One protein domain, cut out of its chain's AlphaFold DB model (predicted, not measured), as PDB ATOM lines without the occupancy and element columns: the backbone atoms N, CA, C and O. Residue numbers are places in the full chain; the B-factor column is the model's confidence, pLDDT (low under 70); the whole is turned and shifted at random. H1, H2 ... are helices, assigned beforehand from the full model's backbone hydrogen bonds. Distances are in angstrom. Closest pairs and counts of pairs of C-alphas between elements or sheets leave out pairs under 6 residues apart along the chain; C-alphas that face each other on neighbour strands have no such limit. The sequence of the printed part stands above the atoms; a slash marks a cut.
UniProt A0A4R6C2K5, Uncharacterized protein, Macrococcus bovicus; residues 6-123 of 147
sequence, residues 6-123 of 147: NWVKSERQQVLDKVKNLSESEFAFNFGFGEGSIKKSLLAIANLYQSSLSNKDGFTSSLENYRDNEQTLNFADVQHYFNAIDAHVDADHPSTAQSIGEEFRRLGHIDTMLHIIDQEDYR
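This is residues 6 to 123 of the 147 residues of an uncharacterized protein of Macrococcus bovicus (UniProt A0A4R6C2K5). Four helices, H1, H7, H3 and H6, lie side by side along the long axis as a bundle, H1 and H7 running one way and H3 and H6 the other. Short H4 and H5 pack on H3, and short H2 lies by the first residue of H3. The printed part has 118 residues with seven named helices, H1 to H7 in order, and no named strand; its class is all helix. It is compact, with a radius of gyration of the C-alphas of 13.8 A, and spans 45 by 28 by 22 A.

H1, residues 6 to 19, touches H7, residues 96 to 118, the same way at a shallow tilt of 26 degrees; the closest C-alphas, of Val 8 and Ile 100, are 6.6 A apart. H2, residues 24 to 27, is close to but not clearly touching the hub H3, residues 38 to 48; their closest C-alphas, of Phe 27 and Ile 38, are 5.5 A apart. H3 touches H4, residues 61 to 64, closest at the C-alphas of Asn 47 and Leu 63, 6.8 A. H3 and H5, residues 66 to 69, only just touch, with 3 pairs of C-alphas within 8 A, the closest those of Leu 43 and Tyr 66, 6.8 A. H3 touches H6, residues 75 to 88, the same way at a shallow 23 degrees, with the C-alphas of Ala 46 and Phe 82 closest at 6.4 A. H3 touches H7 opposite ways at 4 degrees, with the C-alphas of Leu 48 and Ser 99 closest at 5.4 A. Every O i to N i+4 pair is within hydrogen-bond range in H1, H3, H6 and H7; H2, H4 and H5 are too short for such a pair.

H1 begins at C-alpha 6 (-34.927, 51.262, -42.629) and is 19.8 A long. H3 measures 15.6 A, H6 20.2 A and H7 32.1 A, ending at C-alpha 118 (-26.565, 30.855, -26.202).

The two farthest C-alphas, of Ser 54 and Asp 121, are 45.3 A apart. The printed part has no cut, and the link from H3 to H4 is long. Residues 57 to 62 and 120 to 123 have pLDDT under 70.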
ATOM      1  N   ASN A   6     -35.545  50.837 -43.887       91.25
ATOM      2  CA  ASN A   6     -34.927  51.262 -42.629       91.25
ATOM      3  C   ASN A   6     -35.253  50.311 -41.477       91.25
ATOM      4  O   ASN A   6     -34.424  50.118 -40.585       91.25
ATOM      5  N   TRP A   7     -36.432  49.687 -41.503       92.25
ATOM      6  CA  TRP A   7     -36.796  48.704 -40.493       92.25
ATOM      7  C   TRP A   7     -35.919  47.458 -40.609       92.25
ATOM      8  O   TRP A   7     -35.284  47.070 -39.628       92.25
ATOM      9  N   VAL A   8     -35.803  46.873 -41.807       93.44
ATOM     10  CA  VAL A   8     -34.977  45.668 -41.978       93.44
ATOM     11  C   VAL A   8     -33.500  45.942 -41.689       93.44
ATOM     12  O   VAL A   8     -32.836  45.130 -41.047       93.44
ATOM     13  N   LYS A   9     -33.004  47.132 -42.051       95.25
ATOM     14  CA  LYS A   9     -31.663  47.603 -41.690       95.25
ATOM     15  C   LYS A   9     -31.447  47.618 -40.175       95.25
ATOM     16  O   LYS A   9     -30.407  47.164 -39.702       95.25
ATOM     17  N   SER A  10     -32.414  48.130 -39.415       95.50
ATOM     18  CA  SER A  10     -32.332  48.168 -37.952       95.50
ATOM     19  C   SER A  10     -32.289  46.762 -37.346       95.50
ATOM     20  O   SER A  10     -31.468  46.501 -36.469       95.50
ATOM     21  N   GLU A  11     -33.134  45.845 -37.820       95.81
ATOM     22  CA  GLU A  11     -33.138  44.447 -37.357       95.81
ATOM     23  C   GLU A  11     -31.823  43.736 -37.697       95.81
ATOM     24  O   GLU A  11     -31.223  43.066 -36.851       95.81
ATOM     25  N   ARG A  12     -31.312  43.948 -38.915       97.38
ATOM     26  CA  ARG A  12     -29.997  43.453 -39.323       97.38
ATOM     27  C   ARG A  12     -28.897  43.969 -38.403       97.38
ATOM     28  O   ARG A  12     -28.038  43.184 -38.010       97.38
ATOM     29  N   GLN A  13     -28.913  45.251 -38.040       97.50
ATOM     30  CA  GLN A  13     -27.890  45.822 -37.166       97.50
ATOM     31  C   GLN A  13     -27.886  45.159 -35.783       97.50
ATOM     32  O   GLN A  13     -26.818  44.807 -35.287       97.50
ATOM     33  N   GLN A  14     -29.060  44.893 -35.203       96.00
ATOM     34  CA  GLN A  14     -29.153  44.161 -33.934       96.00
ATOM     35  C   GLN A  14     -28.552  42.752 -34.041       96.00
ATOM     36  O   GLN A  14     -27.848  42.301 -33.136       96.00
ATOM     37  N   VAL A  15     -28.799  42.052 -35.153       96.69
ATOM     38  CA  VAL A  15     -28.188  40.741 -35.417       96.69
ATOM     39  C   VAL A  15     -26.670  40.859 -35.564       96.69
ATOM     40  O   VAL A  15     -25.948  40.076 -34.950       96.69
ATOM     41  N   LEU A  16     -26.166  41.840 -36.319       97.31
ATOM     42  CA  LEU A  16     -24.725  42.067 -36.480       97.31
ATOM     43  C   LEU A  16     -24.039  42.349 -35.138       97.31
ATOM     44  O   LEU A  16     -22.964  41.806 -34.885       97.31
ATOM     45  N   ASP A  17     -24.673  43.121 -34.255       96.19
ATOM     46  CA  ASP A  17     -24.138  43.430 -32.925       96.19
ATOM     47  C   ASP A  17     -24.040  42.180 -32.033       96.19
ATOM     48  O   ASP A  17     -23.058  42.023 -31.303       96.19
ATOM     49  N   LYS A  18     -25.007  41.255 -32.125       93.81
ATOM     50  CA  LYS A  18     -24.940  39.946 -31.448       93.81
ATOM     51  C   LYS A  18     -23.819  39.079 -32.035       93.81
ATOM     52  O   LYS A  18     -23.006  38.526 -31.296       93.81
ATOM     53  N   VAL A  19     -23.760  38.984 -33.364       94.81
ATOM     54  CA  VAL A  19     -22.813  38.127 -34.099       94.81
ATOM     55  C   VAL A  19     -21.363  38.574 -33.919       94.81
ATOM     56  O   VAL A  19     -20.474  37.729 -33.868       94.81
ATOM     57  N   LYS A  20     -21.114  39.876 -33.757       94.44
ATOM     58  CA  LYS A  20     -19.777  40.455 -33.552       94.44
ATOM     59  C   LYS A  20     -18.991  39.818 -32.397       94.44
ATOM     60  O   LYS A  20     -17.763  39.841 -32.420       94.44
ATOM     61  N   ASN A  21     -19.682  39.288 -31.389       89.75
ATOM     62  CA  ASN A  21     -19.054  38.685 -30.211       89.75
ATOM     63  C   ASN A  21     -18.811  37.172 -30.350       89.75
ATOM     64  O   ASN A  21     -18.229  36.571 -29.449       89.75
ATOM     65  N   LEU A  22     -19.252  36.554 -31.449       91.31
ATOM     66  CA  LEU A  22     -19.036  35.133 -31.702       91.31
ATOM     67  C   LEU A  22     -17.588  34.854 -32.111       91.31
ATOM     68  O   LEU A  22     -16.944  35.649 -32.798       91.31
ATOM     69  N   SER A  23     -17.094  33.671 -31.755       91.62
ATOM     70  CA  SER A  23     -15.881  33.130 -32.369       91.62
ATOM     71  C   SER A  23     -16.114  32.811 -33.852       91.62
ATOM     72  O   SER A  23     -17.232  32.494 -34.262       91.62
ATOM     73  N   GLU A  24     -15.048  32.784 -34.660       89.69
ATOM     74  CA  GLU A  24     -15.156  32.372 -36.073       89.69
ATOM     75  C   GLU A  24     -15.767  30.965 -36.209       89.69
ATOM     76  O   GLU A  24     -16.542  30.704 -37.128       89.69
ATOM     77  N   SER A  25     -15.490  30.061 -35.261       89.81
ATOM     78  CA  SER A  25     -16.082  28.720 -35.256       89.81
ATOM     79  C   SER A  25     -17.591  28.712 -35.019       89.81
ATOM     80  O   SER A  25     -18.276  27.881 -35.606       89.81
ATOM     81  N   GLU A  26     -18.112  29.606 -34.179       92.25
ATOM     82  CA  GLU A  26     -19.557  29.752 -33.952       92.25
ATOM     83  C   GLU A  26     -20.217  30.456 -35.135       92.25
ATOM     84  O   GLU A  26     -21.270  30.032 -35.608       92.25
ATOM     85  N   PHE A  27     -19.553  31.478 -35.672       94.00
ATOM     86  CA  PHE A  27     -20.013  32.221 -36.837       94.00
ATOM     87  C   PHE A  27     -20.168  31.328 -38.080       94.00
ATOM     88  O   PHE A  27     -21.165  31.422 -38.807       94.00
ATOM     89  N   ALA A  28     -19.213  30.420 -38.294       93.50
ATOM     90  CA  ALA A  28     -19.201  29.463 -39.398       93.50
ATOM     91  C   ALA A  28     -19.825  28.094 -39.055       93.50
ATOM     92  O   ALA A  28     -19.808  27.189 -39.896       93.50
ATOM     93  N   PHE A  29     -20.382  27.905 -37.852       92.06
ATOM     94  CA  PHE A  29     -20.925  26.610 -37.439       92.06
ATOM     95  C   PHE A  29     -22.082  26.167 -38.342       92.06
ATOM     96  O   PHE A  29     -22.977  26.950 -38.655       92.06
ATOM     97  N   ASN A  30     -22.085  24.890 -38.739       93.44
ATOM     98  CA  ASN A  30     -23.157  24.319 -39.548       93.44
ATOM     99  C   ASN A  30     -24.278  23.739 -38.666       93.44
ATOM    100  O   ASN A  30     -24.123  22.667 -38.079       93.44
ATOM    101  N   PHE A  31     -25.418  24.424 -38.634       91.06
ATOM    102  CA  PHE A  31     -26.636  24.062 -37.910       91.06
ATOM    103  C   PHE A  31     -27.545  23.079 -38.667       91.06
ATOM    104  O   PHE A  31     -28.469  22.526 -38.075       91.06
ATOM    105  N   GLY A  32     -27.307  22.841 -39.963       90.31
ATOM    106  CA  GLY A  32     -28.087  21.892 -40.769       90.31
ATOM    107  C   GLY A  32     -29.448  22.400 -41.269       90.31
ATOM    108  O   GLY A  32     -30.219  21.610 -41.809       90.31
ATOM    109  N   PHE A  33     -29.746  23.695 -41.129       90.88
ATOM    110  CA  PHE A  33     -30.946  24.338 -41.679       90.88
ATOM    111  C   PHE A  33     -30.641  25.745 -42.216       90.88
ATOM    112  O   PHE A  33     -29.570  26.300 -41.966       90.88
ATOM    113  N   GLY A  34     -31.583  26.334 -42.963       89.12
ATOM    114  CA  GLY A  34     -31.379  27.635 -43.607       89.12
ATOM    115  C   GLY A  34     -30.241  27.574 -44.631       89.12
ATOM    116  O   GLY A  34     -30.205  26.660 -45.450       89.12
ATOM    117  N   GLU A  35     -29.292  28.513 -44.562       91.25
ATOM    118  CA  GLU A  35     -28.045  28.454 -45.353       91.25
ATOM    119  C   GLU A  35     -26.936  27.633 -44.671       91.25
ATOM    120  O   GLU A  35     -25.802  27.589 -45.140       91.25
ATOM    121  N   GLY A  36     -27.235  26.980 -43.549       92.00
ATOM    122  CA  GLY A  36     -26.304  26.144 -42.801       92.00
ATOM    123  C   GLY A  36     -25.589  26.886 -41.676       92.00
ATOM    124  O   GLY A  36     -25.506  26.332 -40.593       92.00
ATOM    125  N   SER A  37     -25.126  28.122 -41.876       94.81
ATOM    126  CA  SER A  37     -24.433  28.904 -40.836       94.81
ATOM    127  C   SER A  37     -24.922  30.349 -40.758       94.81
ATOM    128  O   SER A  37     -25.568  30.848 -41.688       94.81
ATOM    129  N   ILE A  38     -24.586  31.040 -39.663       96.62
ATOM    130  CA  ILE A  38     -24.840  32.481 -39.512       96.62
ATOM    131  C   ILE A  38     -24.093  33.241 -40.613       96.62
ATOM    132  O   ILE A  38     -24.690  34.051 -41.321       96.62
ATOM    133  N   LYS A  39     -22.816  32.906 -40.823       95.88
ATOM    134  CA  LYS A  39     -21.973  33.469 -41.882       95.88
ATOM    135  C   LYS A  39     -22.592  33.346 -43.270       95.88
ATOM    136  O   LYS A  39     -22.776  34.355 -43.949       95.88
ATOM    137  N   LYS A  40     -22.972  32.131 -43.681       95.12
ATOM    138  CA  LYS A  40     -23.611  31.907 -44.988       95.12
ATOM    139  C   LYS A  40     -24.937  32.637 -45.104       95.12
ATOM    140  O   LYS A  40     -25.242  33.169 -46.165       95.12
ATOM    141  N   SER A  41     -25.709  32.689 -44.019       96.69
ATOM    142  CA  SER A  41     -26.985  33.400 -44.001       96.69
ATOM    143  C   SER A  41     -26.792  34.898 -44.234       96.69
ATOM    144  O   SER A  41     -27.472  35.451 -45.093       96.69
ATOM    145  N   LEU A  42     -25.833  35.540 -43.556       97.12
ATOM    146  CA  LEU A  42     -25.530  36.964 -43.750       97.12
ATOM    147  C   LEU A  42     -24.971  37.265 -45.148       97.12
ATOM    148  O   LEU A  42     -25.411  38.221 -45.782       97.12
ATOM    149  N   LEU A  43     -24.060  36.437 -45.666       95.25
ATOM    150  CA  LEU A  43     -23.541  36.588 -47.034       95.25
ATOM    151  C   LEU A  43     -24.648  36.429 -48.083       95.25
ATOM    152  O   LEU A  43     -24.722  37.199 -49.039       95.25
ATOM    153  N   ALA A  44     -25.554  35.471 -47.875       94.69
ATOM    154  CA  ALA A  44     -26.709  35.289 -48.739       94.69
ATOM    155  C   ALA A  44     -27.659  36.493 -48.687       94.69
ATOM    156  O   ALA A  44     -28.161  36.877 -49.739       94.69
ATOM    157  N   ILE A  45     -27.876  37.101 -47.509       95.75
ATOM    158  CA  ILE A  45     -28.648  38.348 -47.386       95.75
ATOM    159  C   ILE A  45     -27.976  39.461 -48.189       95.75
ATOM    160  O   ILE A  45     -28.643  40.100 -48.996       95.75
ATOM    161  N   ALA A  46     -26.670  39.678 -48.005       94.00
ATOM    162  CA  ALA A  46     -25.956  40.722 -48.732       94.00
ATOM    163  C   ALA A  46     -26.125  40.549 -50.252       94.00
ATOM    164  O   ALA A  46     -26.486  41.490 -50.957       94.00
ATOM    165  N   ASN A  47     -25.998  39.316 -50.748       92.25
ATOM    166  CA  ASN A  47     -26.165  39.004 -52.164       92.25
ATOM    167  C   ASN A  47     -27.575  39.308 -52.726       92.25
ATOM    168  O   ASN A  47     -27.698  39.562 -53.922       92.25
ATOM    169  N   LEU A  48     -28.637  39.334 -51.904       92.62
ATOM    170  CA  LEU A  48     -29.997  39.677 -52.365       92.62
ATOM    171  C   LEU A  48     -30.079  41.090 -52.955       92.62
ATOM    172  O   LEU A  48     -30.873  41.346 -53.863       92.62
ATOM    173  N   TYR A  49     -29.275  42.016 -52.436       91.31
ATOM    174  CA  TYR A  49     -29.346  43.425 -52.810       91.31
ATOM    175  C   TYR A  49     -28.513  43.775 -54.035       91.31
ATOM    176  O   TYR A  49     -28.685  44.855 -54.580       91.31
ATOM    177  N   GLN A  50     -27.678  42.861 -54.542       87.94
ATOM    178  CA  GLN A  50     -26.772  43.120 -55.668       87.94
ATOM    179  C   GLN A  50     -27.477  43.732 -56.895       87.94
ATOM    180  O   GLN A  50     -26.886  44.537 -57.615       87.94
ATOM    181  N   SER A  51     -28.730  43.336 -57.145       85.88
ATOM    182  CA  SER A  51     -29.535  43.824 -58.273       85.88
ATOM    183  C   SER A  51     -30.104  45.231 -58.080       85.88
ATOM    184  O   SER A  51     -30.399  45.883 -59.075       85.88
ATOM    185  N   SER A  52     -30.258  45.689 -56.837       87.94
ATOM    186  CA  SER A  52     -30.823  46.998 -56.490       87.94
ATOM    187  C   SER A  52     -29.773  48.010 -56.032       87.94
ATOM    188  O   SER A  52     -30.124  49.098 -55.580       87.94
ATOM    189  N   LEU A  53     -28.482  47.691 -56.151       85.94
ATOM    190  CA  LEU A  53     -27.418  48.651 -55.881       85.94
ATOM    191  C   LEU A  53     -27.235  49.605 -57.061       85.94
ATOM    192  O   LEU A  53     -26.903  49.187 -58.170       85.94
ATOM    193  N   SER A  54     -27.379  50.899 -56.789       79.56
ATOM    194  CA  SER A  54     -27.063  51.975 -57.738       79.56
ATOM    195  C   SER A  54     -25.558  52.096 -58.016       79.56
ATOM    196  O   SER A  54     -25.156  52.542 -59.090       79.56
ATOM    197  N   ASN A  55     -24.724  51.651 -57.070       75.56
ATOM    198  CA  ASN A  55     -23.278  51.535 -57.195       75.56
ATOM    199  C   ASN A  55     -22.801  50.213 -56.571       75.56
ATOM    200  O   ASN A  55     -23.195  49.871 -55.457       75.56
ATOM    201  N   LYS A  56     -21.946  49.478 -57.288       70.25
ATOM    202  CA  LYS A  56     -21.347  48.213 -56.837       70.25
ATOM    203  C   LYS A  56     -19.958  48.383 -56.218       70.25
ATOM    204  O   LYS A  56     -19.305  47.384 -55.925       70.25
ATOM    205  N   ASP A  57     -19.493  49.610 -56.012       68.50
ATOM    206  CA  ASP A  57     -18.251  49.871 -55.292       68.50
ATOM    207  C   ASP A  57     -18.304  49.203 -53.906       68.50
ATOM    208  O   ASP A  57     -19.205  49.435 -53.103       68.50
ATOM    209  N   GLY A  58     -17.356  48.299 -53.654       62.72
ATOM    210  CA  GLY A  58     -17.298  47.488 -52.433       62.72
ATOM    211  C   GLY A  58     -18.008  46.129 -52.502       62.72
ATOM    212  O   GLY A  58     -17.728  45.266 -51.666       62.72
ATOM    213  N   PHE A  59     -18.831  45.879 -53.525       69.81
ATOM    214  CA  PHE A  59     -19.254  44.531 -53.915       69.81
ATOM    215  C   PHE A  59     -18.138  43.887 -54.738       69.81
ATOM    216  O   PHE A  59     -18.023  44.070 -55.948       69.81
ATOM    217  N   THR A  60     -17.253  43.166 -54.054       67.69
ATOM    218  CA  THR A  60     -16.170  42.430 -54.711       67.69
ATOM    219  C   THR A  60     -16.710  41.165 -55.385       67.69
ATOM    220  O   THR A  60     -17.755  40.630 -55.005       67.69
ATOM    221  N   SER A  61     -15.953  40.616 -56.338       63.38
ATOM    222  CA  SER A  61     -16.222  39.293 -56.927       63.38
ATOM    223  C   SER A  61     -16.303  38.169 -55.883       63.38
ATOM    224  O   SER A  61     -16.907  37.124 -56.142       63.38
ATOM    225  N   SER A  62     -15.726  38.383 -54.694       64.88
ATOM    226  CA  SER A  62     -15.795  37.455 -53.569       64.88
ATOM    227  C   SER A  62     -17.203  37.327 -52.994       64.88
ATOM    228  O   SER A  62     -17.541  36.244 -52.532       64.88
ATOM    229  N   LEU A  63     -18.037  38.377 -53.035       74.38
ATOM    230  CA  LEU A  63     -19.442  38.274 -52.629       74.38
ATOM    231  C   LEU A  63     -20.304  37.649 -53.731       74.38
ATOM    232  O   LEU A  63     -21.136  36.798 -53.433       74.38
ATOM    233  N   GLU A  64     -20.064  37.993 -55.000       72.50
ATOM    234  CA  GLU A  64     -20.784  37.384 -56.133       72.50
ATOM    235  C   GLU A  64     -20.592  35.857 -56.167       72.50
ATOM    236  O   GLU A  64     -21.519  35.108 -56.465       72.50
ATOM    237  N   ASN A  65     -19.406  35.396 -55.758       76.00
ATOM    238  CA  ASN A  65     -19.069  33.984 -55.597       76.00
ATOM    239  C   ASN A  65     -18.845  33.620 -54.119       76.00
ATOM    240  O   ASN A  65     -17.925  32.862 -53.798       76.00
ATOM    241  N   TYR A  66     -19.651  34.155 -53.191       81.56
ATOM    242  CA  TYR A  66     -19.437  33.921 -51.751       81.56
ATOM    243  C   TYR A  66     -19.490  32.444 -51.368       81.56
ATOM    244  O   TYR A  66     -18.896  32.046 -50.373       81.56
ATOM    245  N   ARG A  67     -20.196  31.618 -52.149       80.62
ATOM    246  CA  ARG A  67     -20.254  30.167 -51.936       80.62
ATOM    247  C   ARG A  67     -18.890  29.508 -52.128       80.62
ATOM    248  O   ARG A  67     -18.569  28.588 -51.383       80.62
ATOM    249  N   ASP A  68     -18.092  30.019 -53.059       81.25
ATOM    250  CA  ASP A  68     -16.751  29.512 -53.357       81.25
ATOM    251  C   ASP A  68     -15.685  30.158 -52.460       81.25
ATOM    252  O   ASP A  68     -14.656  29.551 -52.169       81.25
ATOM    253  N   ASN A  69     -15.949  31.375 -51.972       81.06
ATOM    254  CA  ASN A  69     -15.023  32.163 -51.151       81.06
ATOM    255  C   ASN A  69     -15.387  32.195 -49.658       81.06
ATOM    256  O   ASN A  69     -14.789  32.937 -48.888       81.06
ATOM    257  N   GLU A  70     -16.354  31.394 -49.209       80.75
ATOM    258  CA  GLU A  70     -16.864  31.448 -47.832       80.75
ATOM    259  C   GLU A  70     -15.745  31.343 -46.786       80.75
ATOM    260  O   GLU A  70     -15.767  32.033 -45.770       80.75
ATOM    261  N   GLN A  71     -14.753  30.489 -47.033       83.12
ATOM    262  CA  GLN A  71     -13.661  30.230 -46.095       83.12
ATOM    263  C   GLN A  71     -12.715  31.428 -45.924       83.12
ATOM    264  O   GLN A  71     -12.025  31.509 -44.912       83.12
ATOM    265  N   THR A  72     -12.669  32.349 -46.891       86.00
ATOM    266  CA  THR A  72     -11.772  33.515 -46.867       86.00
ATOM    267  C   THR A  72     -12.460  34.779 -46.364       86.00
ATOM    268  O   THR A  72     -11.786  35.680 -45.872       86.00
ATOM    269  N   LEU A  73     -13.790  34.830 -46.451       89.75
ATOM    270  CA  LEU A  73     -14.597  35.932 -45.937       89.75
ATOM    271  C   LEU A  73     -14.679  35.858 -44.412       89.75
ATOM    272  O   LEU A  73     -14.793  34.774 -43.855       89.75
ATOM    273  N   ASN A  74     -14.666  36.986 -43.719       91.75
ATOM    274  CA  ASN A  74     -14.834  37.063 -42.267       91.75
ATOM    275  C   ASN A  74     -15.958  38.049 -41.898       91.75
ATOM    276  O   ASN A  74     -16.630  38.615 -42.762       91.75
ATOM    277  N   PHE A  75     -16.192  38.244 -40.600       94.44
ATOM    278  CA  PHE A  75     -17.225  39.166 -40.124       94.44
ATOM    279  C   PHE A  75     -17.024  40.616 -40.606       94.44
ATOM    280  O   PHE A  75     -18.001  41.290 -40.933       94.44
ATOM    281  N   ALA A  76     -15.781  41.096 -40.701       93.00
ATOM    282  CA  ALA A  76     -15.502  42.448 -41.182       93.00
ATOM    283  C   ALA A  76     -15.874  42.614 -42.663       93.00
ATOM    284  O   ALA A  76     -16.424  43.653 -43.029       93.00
ATOM    285  N   ASP A  77     -15.660  41.586 -43.492       91.94
ATOM    286  CA  ASP A  77     -16.109  41.592 -44.891       91.94
ATOM    287  C   ASP A  77     -17.637  41.668 -44.978       91.94
ATOM    288  O   ASP A  77     -18.183  42.479 -45.722       91.94
ATOM    289  N   VAL A  78     -18.342  40.875 -44.161       94.19
ATOM    290  CA  VAL A  78     -19.810  40.918 -44.067       94.19
ATOM    291  C   VAL A  78     -20.301  42.317 -43.691       94.19
ATOM    292  O   VAL A  78     -21.206  42.851 -44.332       94.19
ATOM    293  N   GLN A  79     -19.689  42.935 -42.681       94.38
ATOM    294  CA  GLN A  79     -20.049  44.283 -42.249       94.38
ATOM    295  C   GLN A  79     -19.761  45.325 -43.339       94.38
ATOM    296  O   GLN A  79     -20.577  46.217 -43.569       94.38
ATOM    297  N   HIS A  80     -18.640  45.192 -44.050       92.31
ATOM    298  CA  HIS A  80     -18.315  46.044 -45.189       92.31
ATOM    299  C   HIS A  80     -19.375  45.945 -46.296       92.31
ATOM    300  O   HIS A  80     -19.826  46.975 -46.799       92.31
ATOM    301  N   TYR A  81     -19.837  44.736 -46.627       92.50
ATOM    302  CA  TYR A  81     -20.902  44.555 -47.614       92.50
ATOM    303  C   TYR A  81     -22.204  45.227 -47.192       92.50
ATOM    304  O   TYR A  81     -22.816  45.914 -48.005       92.50
ATOM    305  N   PHE A  82     -22.612  45.102 -45.929       94.62
ATOM    306  CA  PHE A  82     -23.824  45.775 -45.460       94.62
ATOM    307  C   PHE A  82     -23.703  47.295 -45.440       94.62
ATOM    308  O   PHE A  82     -24.652  47.959 -45.840       94.62
ATOM    309  N   ASN A  83     -22.534  47.844 -45.097       93.00
ATOM    310  CA  ASN A  83     -22.291  49.284 -45.210       93.00
ATOM    311  C   ASN A  83     -22.444  49.777 -46.658       93.00
ATOM    312  O   ASN A  83     -23.035  50.831 -46.886       93.00
ATOM    313  N   ALA A  84     -21.936  49.016 -47.635       90.94
ATOM    314  CA  ALA A  84     -22.079  49.348 -49.052       90.94
ATOM    315  C   ALA A  84     -23.548  49.274 -49.508       90.94
ATOM    316  O   ALA A  84     -24.022  50.176 -50.197       90.94
ATOM    317  N   ILE A  85     -24.291  48.249 -49.073       92.38
ATOM    318  CA  ILE A  85     -25.731  48.134 -49.360       92.38
ATOM    319  C   ILE A  85     -26.475  49.329 -48.770       92.38
ATOM    320  O   ILE A  85     -27.235  49.987 -49.468       92.38
ATOM    321  N   ASP A  86     -26.207  49.654 -47.510       92.88
ATOM    322  CA  ASP A  86     -26.851  50.757 -46.804       92.88
ATOM    323  C   ASP A  86     -26.588  52.131 -47.428       92.88
ATOM    324  O   ASP A  86     -27.408  53.036 -47.265       92.88
ATOM    325  N   ALA A  87     -25.457  52.295 -48.115       90.50
ATOM    326  CA  ALA A  87     -25.094  53.528 -48.802       90.50
ATOM    327  C   ALA A  87     -25.681  53.634 -50.221       90.50
ATOM    328  O   ALA A  87     -25.845  54.747 -50.722       90.50
ATOM    329  N   HIS A  88     -25.958  52.503 -50.880       90.38
ATOM    330  CA  HIS A  88     -26.186  52.470 -52.332       90.38
ATOM    331  C   HIS A  88     -27.448  51.735 -52.787       90.38
ATOM    332  O   HIS A  88     -27.728  51.733 -53.992       90.38
ATOM    333  N   VAL A  89     -28.207  51.124 -51.878       90.50
ATOM    334  CA  VAL A  89     -29.473  50.479 -52.227       90.50
ATOM    335  C   VAL A  89     -30.476  51.506 -52.743       90.50
ATOM    336  O   VAL A  89     -30.715  52.549 -52.133       90.50
ATOM    337  N   ASP A  90     -31.079  51.192 -53.879       88.50
ATOM    338  CA  ASP A  90     -32.239  51.901 -54.390       88.50
ATOM    339  C   ASP A  90     -33.505  51.287 -53.773       88.50
ATOM    340  O   ASP A  90     -33.915  50.167 -54.104       88.50
ATOM    341  N   ALA A  91     -34.104  52.010 -52.826       82.25
ATOM    342  CA  ALA A  91     -35.311  51.576 -52.126       82.25
ATOM    343  C   ALA A  91     -36.532  51.452 -53.057       82.25
ATOM    344  O   ALA A  91     -37.428  50.656 -52.773       82.25
ATOM    345  N   ASP A  92     -36.535  52.182 -54.175       84.56
ATOM    346  CA  ASP A  92     -37.621  52.184 -55.156       84.56
ATOM    347  C   ASP A  92     -37.421  51.116 -56.248       84.56
ATOM    348  O   ASP A  92     -38.318  50.870 -57.063       84.56
ATOM    349  N   HIS A  93     -36.271  50.429 -56.256       87.31
ATOM    350  CA  HIS A  93     -35.997  49.372 -57.221       87.31
ATOM    351  C   HIS A  93     -36.978  48.189 -57.052       87.31
ATOM    352  O   HIS A  93     -37.181  47.707 -55.933       87.31
ATOM    353  N   PRO A  94     -37.544  47.628 -58.144       85.25
ATOM    354  CA  PRO A  94     -38.578  46.590 -58.063       85.25
ATOM    355  C   PRO A  94     -38.186  45.328 -57.282       85.25
ATOM    356  O   PRO A  94     -39.051  44.664 -56.711       85.25
ATOM    357  N   SER A  95     -36.895  44.983 -57.248       88.19
ATOM    358  CA  SER A  95     -36.403  43.824 -56.489       88.19
ATOM    359  C   SER A  95     -36.231  44.096 -54.994       88.19
ATOM    360  O   SER A  95     -36.216  43.143 -54.218       88.19
ATOM    361  N   THR A  96     -36.161  45.358 -54.554       90.00
ATOM    362  CA  THR A  96     -35.841  45.697 -53.159       90.00
ATOM    363  C   THR A  96     -36.898  45.180 -52.190       90.00
ATOM    364  O   THR A  96     -36.550  44.585 -51.175       90.00
ATOM    365  N   ALA A  97     -38.186  45.287 -52.524       90.25
ATOM    366  CA  ALA A  97     -39.253  44.741 -51.683       90.25
ATOM    367  C   ALA A  97     -39.133  43.214 -51.487       90.25
ATOM    368  O   ALA A  97     -39.380  42.705 -50.392       90.25
ATOM    369  N   GLN A  98     -38.721  42.487 -52.532       91.94
ATOM    370  CA  GLN A  98     -38.467  41.049 -52.448       91.94
ATOM    371  C   GLN A  98     -37.228  40.759 -51.591       91.94
ATOM    372  O   GLN A  98     -37.283  39.885 -50.726       91.94
ATOM    373  N   SER A  99     -36.142  41.511 -51.791       94.50
ATOM    374  CA  SER A  99     -34.909  41.379 -51.005       94.50
ATOM    375  C   SER A  99     -35.148  41.634 -49.516       94.50
ATOM    376  O   SER A  99     -34.661  40.865 -48.693       94.50
ATOM    377  N   ILE A 100     -35.978  42.623 -49.166       94.25
ATOM    378  CA  ILE A 100     -36.372  42.906 -47.779       94.25
ATOM    379  C   ILE A 100     -37.126  41.718 -47.163       94.25
ATOM    380  O   ILE A 100     -36.824  41.300 -46.044       94.25
ATOM    381  N   GLY A 101     -38.101  41.147 -47.879       93.81
ATOM    382  CA  GLY A 101     -38.862  39.993 -47.385       93.81
ATOM    383  C   GLY A 101     -37.980  38.763 -47.134       93.81
ATOM    384  O   GLY A 101     -38.095  38.104 -46.098       93.81
ATOM    385  N   GLU A 102     -37.061  38.481 -48.058       95.19
ATOM    386  CA  GLU A 102     -36.091  37.392 -47.918       95.19
ATOM    387  C   GLU A 102     -35.065  37.658 -46.809       95.19
ATOM    388  O   GLU A 102     -34.674  36.731 -46.095       95.19
ATOM    389  N   GLU A 103     -34.661  38.913 -46.612       96.50
ATOM    390  CA  GLU A 103     -33.800  39.302 -45.500       96.50
ATOM    391  C   GLU A 103     -34.469  39.019 -44.154       96.50
ATOM    392  O   GLU A 103     -33.884  38.301 -43.347       96.50
ATOM    393  N   PHE A 104     -35.709  39.467 -43.929       95.56
ATOM    394  CA  PHE A 104     -36.435  39.177 -42.683       95.56
ATOM    395  C   PHE A 104     -36.518  37.676 -42.385       95.56
ATOM    396  O   PHE A 104     -36.261  37.241 -41.259       95.56
ATOM    397  N   ARG A 105     -36.826  36.864 -43.403       95.31
ATOM    398  CA  ARG A 105     -36.859  35.400 -43.273       95.31
ATOM    399  C   ARG A 105     -35.512  34.852 -42.791       95.31
ATOM    400  O   ARG A 105     -35.466  33.994 -41.910       95.31
ATOM    401  N   ARG A 106     -34.414  35.340 -43.368       96.94
ATOM    402  CA  ARG A 106     -33.052  34.892 -43.043       96.94
ATOM    403  C   ARG A 106     -32.580  35.410 -41.686       96.94
ATOM    404  O   ARG A 106     -31.941  34.647 -40.967       96.94
ATOM    405  N   LEU A 107     -32.946  36.631 -41.301       97.00
ATOM    406  CA  LEU A 107     -32.702  37.160 -39.956       97.00
ATOM    407  C   LEU A 107     -33.397  36.296 -38.892       97.00
ATOM    408  O   LEU A 107     -32.768  35.962 -37.894       97.00
ATOM    409  N   GLY A 108     -34.623  35.822 -39.142       95.88
ATOM    410  CA  GLY A 108     -35.306  34.877 -38.247       95.88
ATOM    411  C   GLY A 108     -34.578  33.533 -38.089       95.88
ATOM    412  O   GLY A 108     -34.478  32.996 -36.983       95.88
ATOM    413  N   HIS A 109     -34.003  32.993 -39.172       96.38
ATOM    414  CA  HIS A 109     -33.138  31.810 -39.073       96.38
ATOM    415  C   HIS A 109     -31.877  32.089 -38.245       96.38
ATOM    416  O   HIS A 109     -31.490  31.246 -37.439       96.38
ATOM    417  N   ILE A 110     -31.246  33.255 -38.425       97.12
ATOM    418  CA  ILE A 110     -30.048  33.638 -37.667       97.12
ATOM    419  C   ILE A 110     -30.373  33.794 -36.181       97.12
ATOM    420  O   ILE A 110     -29.621  33.289 -35.355       97.12
ATOM    421  N   ASP A 111     -31.493  34.418 -35.829       95.50
ATOM    422  CA  ASP A 111     -31.906  34.563 -34.428       95.50
ATOM    423  C   ASP A 111     -32.124  33.191 -33.763       95.50
ATOM    424  O   ASP A 111     -31.676  32.956 -32.642       95.50
ATOM    425  N   THR A 112     -32.672  32.223 -34.509       94.69
ATOM    426  CA  THR A 112     -32.771  30.825 -34.051       94.69
ATOM    427  C   THR A 112     -31.388  30.192 -33.837       94.69
ATOM    428  O   THR A 112     -31.169  29.518 -32.833       94.69
ATOM    429  N   MET A 113     -30.434  30.407 -34.750       94.94
ATOM    430  CA  MET A 113     -29.054  29.910 -34.606       94.94
ATOM    431  C   MET A 113     -28.345  30.536 -33.398       94.94
ATOM    432  O   MET A 113     -27.681  29.827 -32.646       94.94
ATOM    433  N   LEU A 114     -28.517  31.842 -33.187       93.62
ATOM    434  CA  LEU A 114     -27.981  32.565 -32.033       93.62
ATOM    435  C   LEU A 114     -28.554  32.022 -30.724       93.62
ATOM    436  O   LEU A 114     -27.796  31.777 -29.791       93.62
ATOM    437  N   HIS A 115     -29.861  31.754 -30.675       91.94
ATOM    438  CA  HIS A 115     -30.483  31.138 -29.507       91.94
ATOM    439  C   HIS A 115     -29.902  29.748 -29.202       91.94
ATOM    440  O   HIS A 115     -29.676  29.421 -28.043       91.94
ATOM    441  N   ILE A 116     -29.612  28.940 -30.230       90.69
ATOM    442  CA  ILE A 116     -28.964  27.630 -30.052       90.69
ATOM    443  C   ILE A 116     -27.540  27.780 -29.499       90.69
ATOM    444  O   ILE A 116     -27.136  26.969 -28.674       90.69
ATOM    445  N   ILE A 117     -26.777  28.789 -29.936       88.25
ATOM    446  CA  ILE A 117     -25.424  29.046 -29.407       88.25
ATOM    447  C   ILE A 117     -25.478  29.444 -27.926       88.25
ATOM    448  O   ILE A 117     -24.641  28.992 -27.147       88.25
ATOM    449  N   ASP A 118     -26.447  30.281 -27.550       82.94
ATOM    450  CA  ASP A 118     -26.565  30.855 -26.202       82.94
ATOM    451  C   ASP A 118     -27.043  29.835 -25.147       82.94
ATOM    452  O   ASP A 118     -26.805  29.999 -23.951       82.94
ATOM    453  N   GLN A 119     -27.683  28.737 -25.567       78.81
ATOM    454  CA  GLN A 119     -28.077  27.662 -24.655       78.81
ATOM    455  C   GLN A 119     -26.849  26.915 -24.102       78.81
ATOM    456  O   GLN A 119     -26.048  26.356 -24.852       78.81
ATOM    457  N   GLU A 120     -26.731  26.847 -22.769       56.41
ATOM    458  CA  GLU A 120     -25.590  26.233 -22.065       56.41
ATOM    459  C   GLU A 120     -25.323  24.772 -22.476       56.41
ATOM    460  O   GLU A 120     -24.164  24.367 -22.571       56.41
ATOM    461  N   ASP A 121     -26.366  24.012 -22.825       56.41
ATOM    462  CA  ASP A 121     -26.264  22.621 -23.300       56.41
ATOM    463  C   ASP A 121     -25.587  22.483 -24.684       56.41
ATOM    464  O   ASP A 121     -25.188  21.387 -25.095       56.41
ATOM    465  N   TYR A 122     -25.441  23.590 -25.419       53.81
ATOM    466  CA  TYR A 122     -24.951  23.634 -26.796       53.81
ATOM    467  C   TYR A 122     -23.653  24.421 -26.976       53.81
ATOM    468  O   TYR A 122     -23.293  24.682 -28.123       53.81
ATOM    469  N   ARG A 123     -22.892  24.712 -25.906       57.88
ATOM    470  CA  ARG A 123     -21.576  25.378 -26.000       57.88
ATOM    471  C   ARG A 123     -20.691  24.723 -27.062       57.88
ATOM    472  O   ARG A 123     -20.072  23.672 -26.861       57.88
TER     473      ARG A 123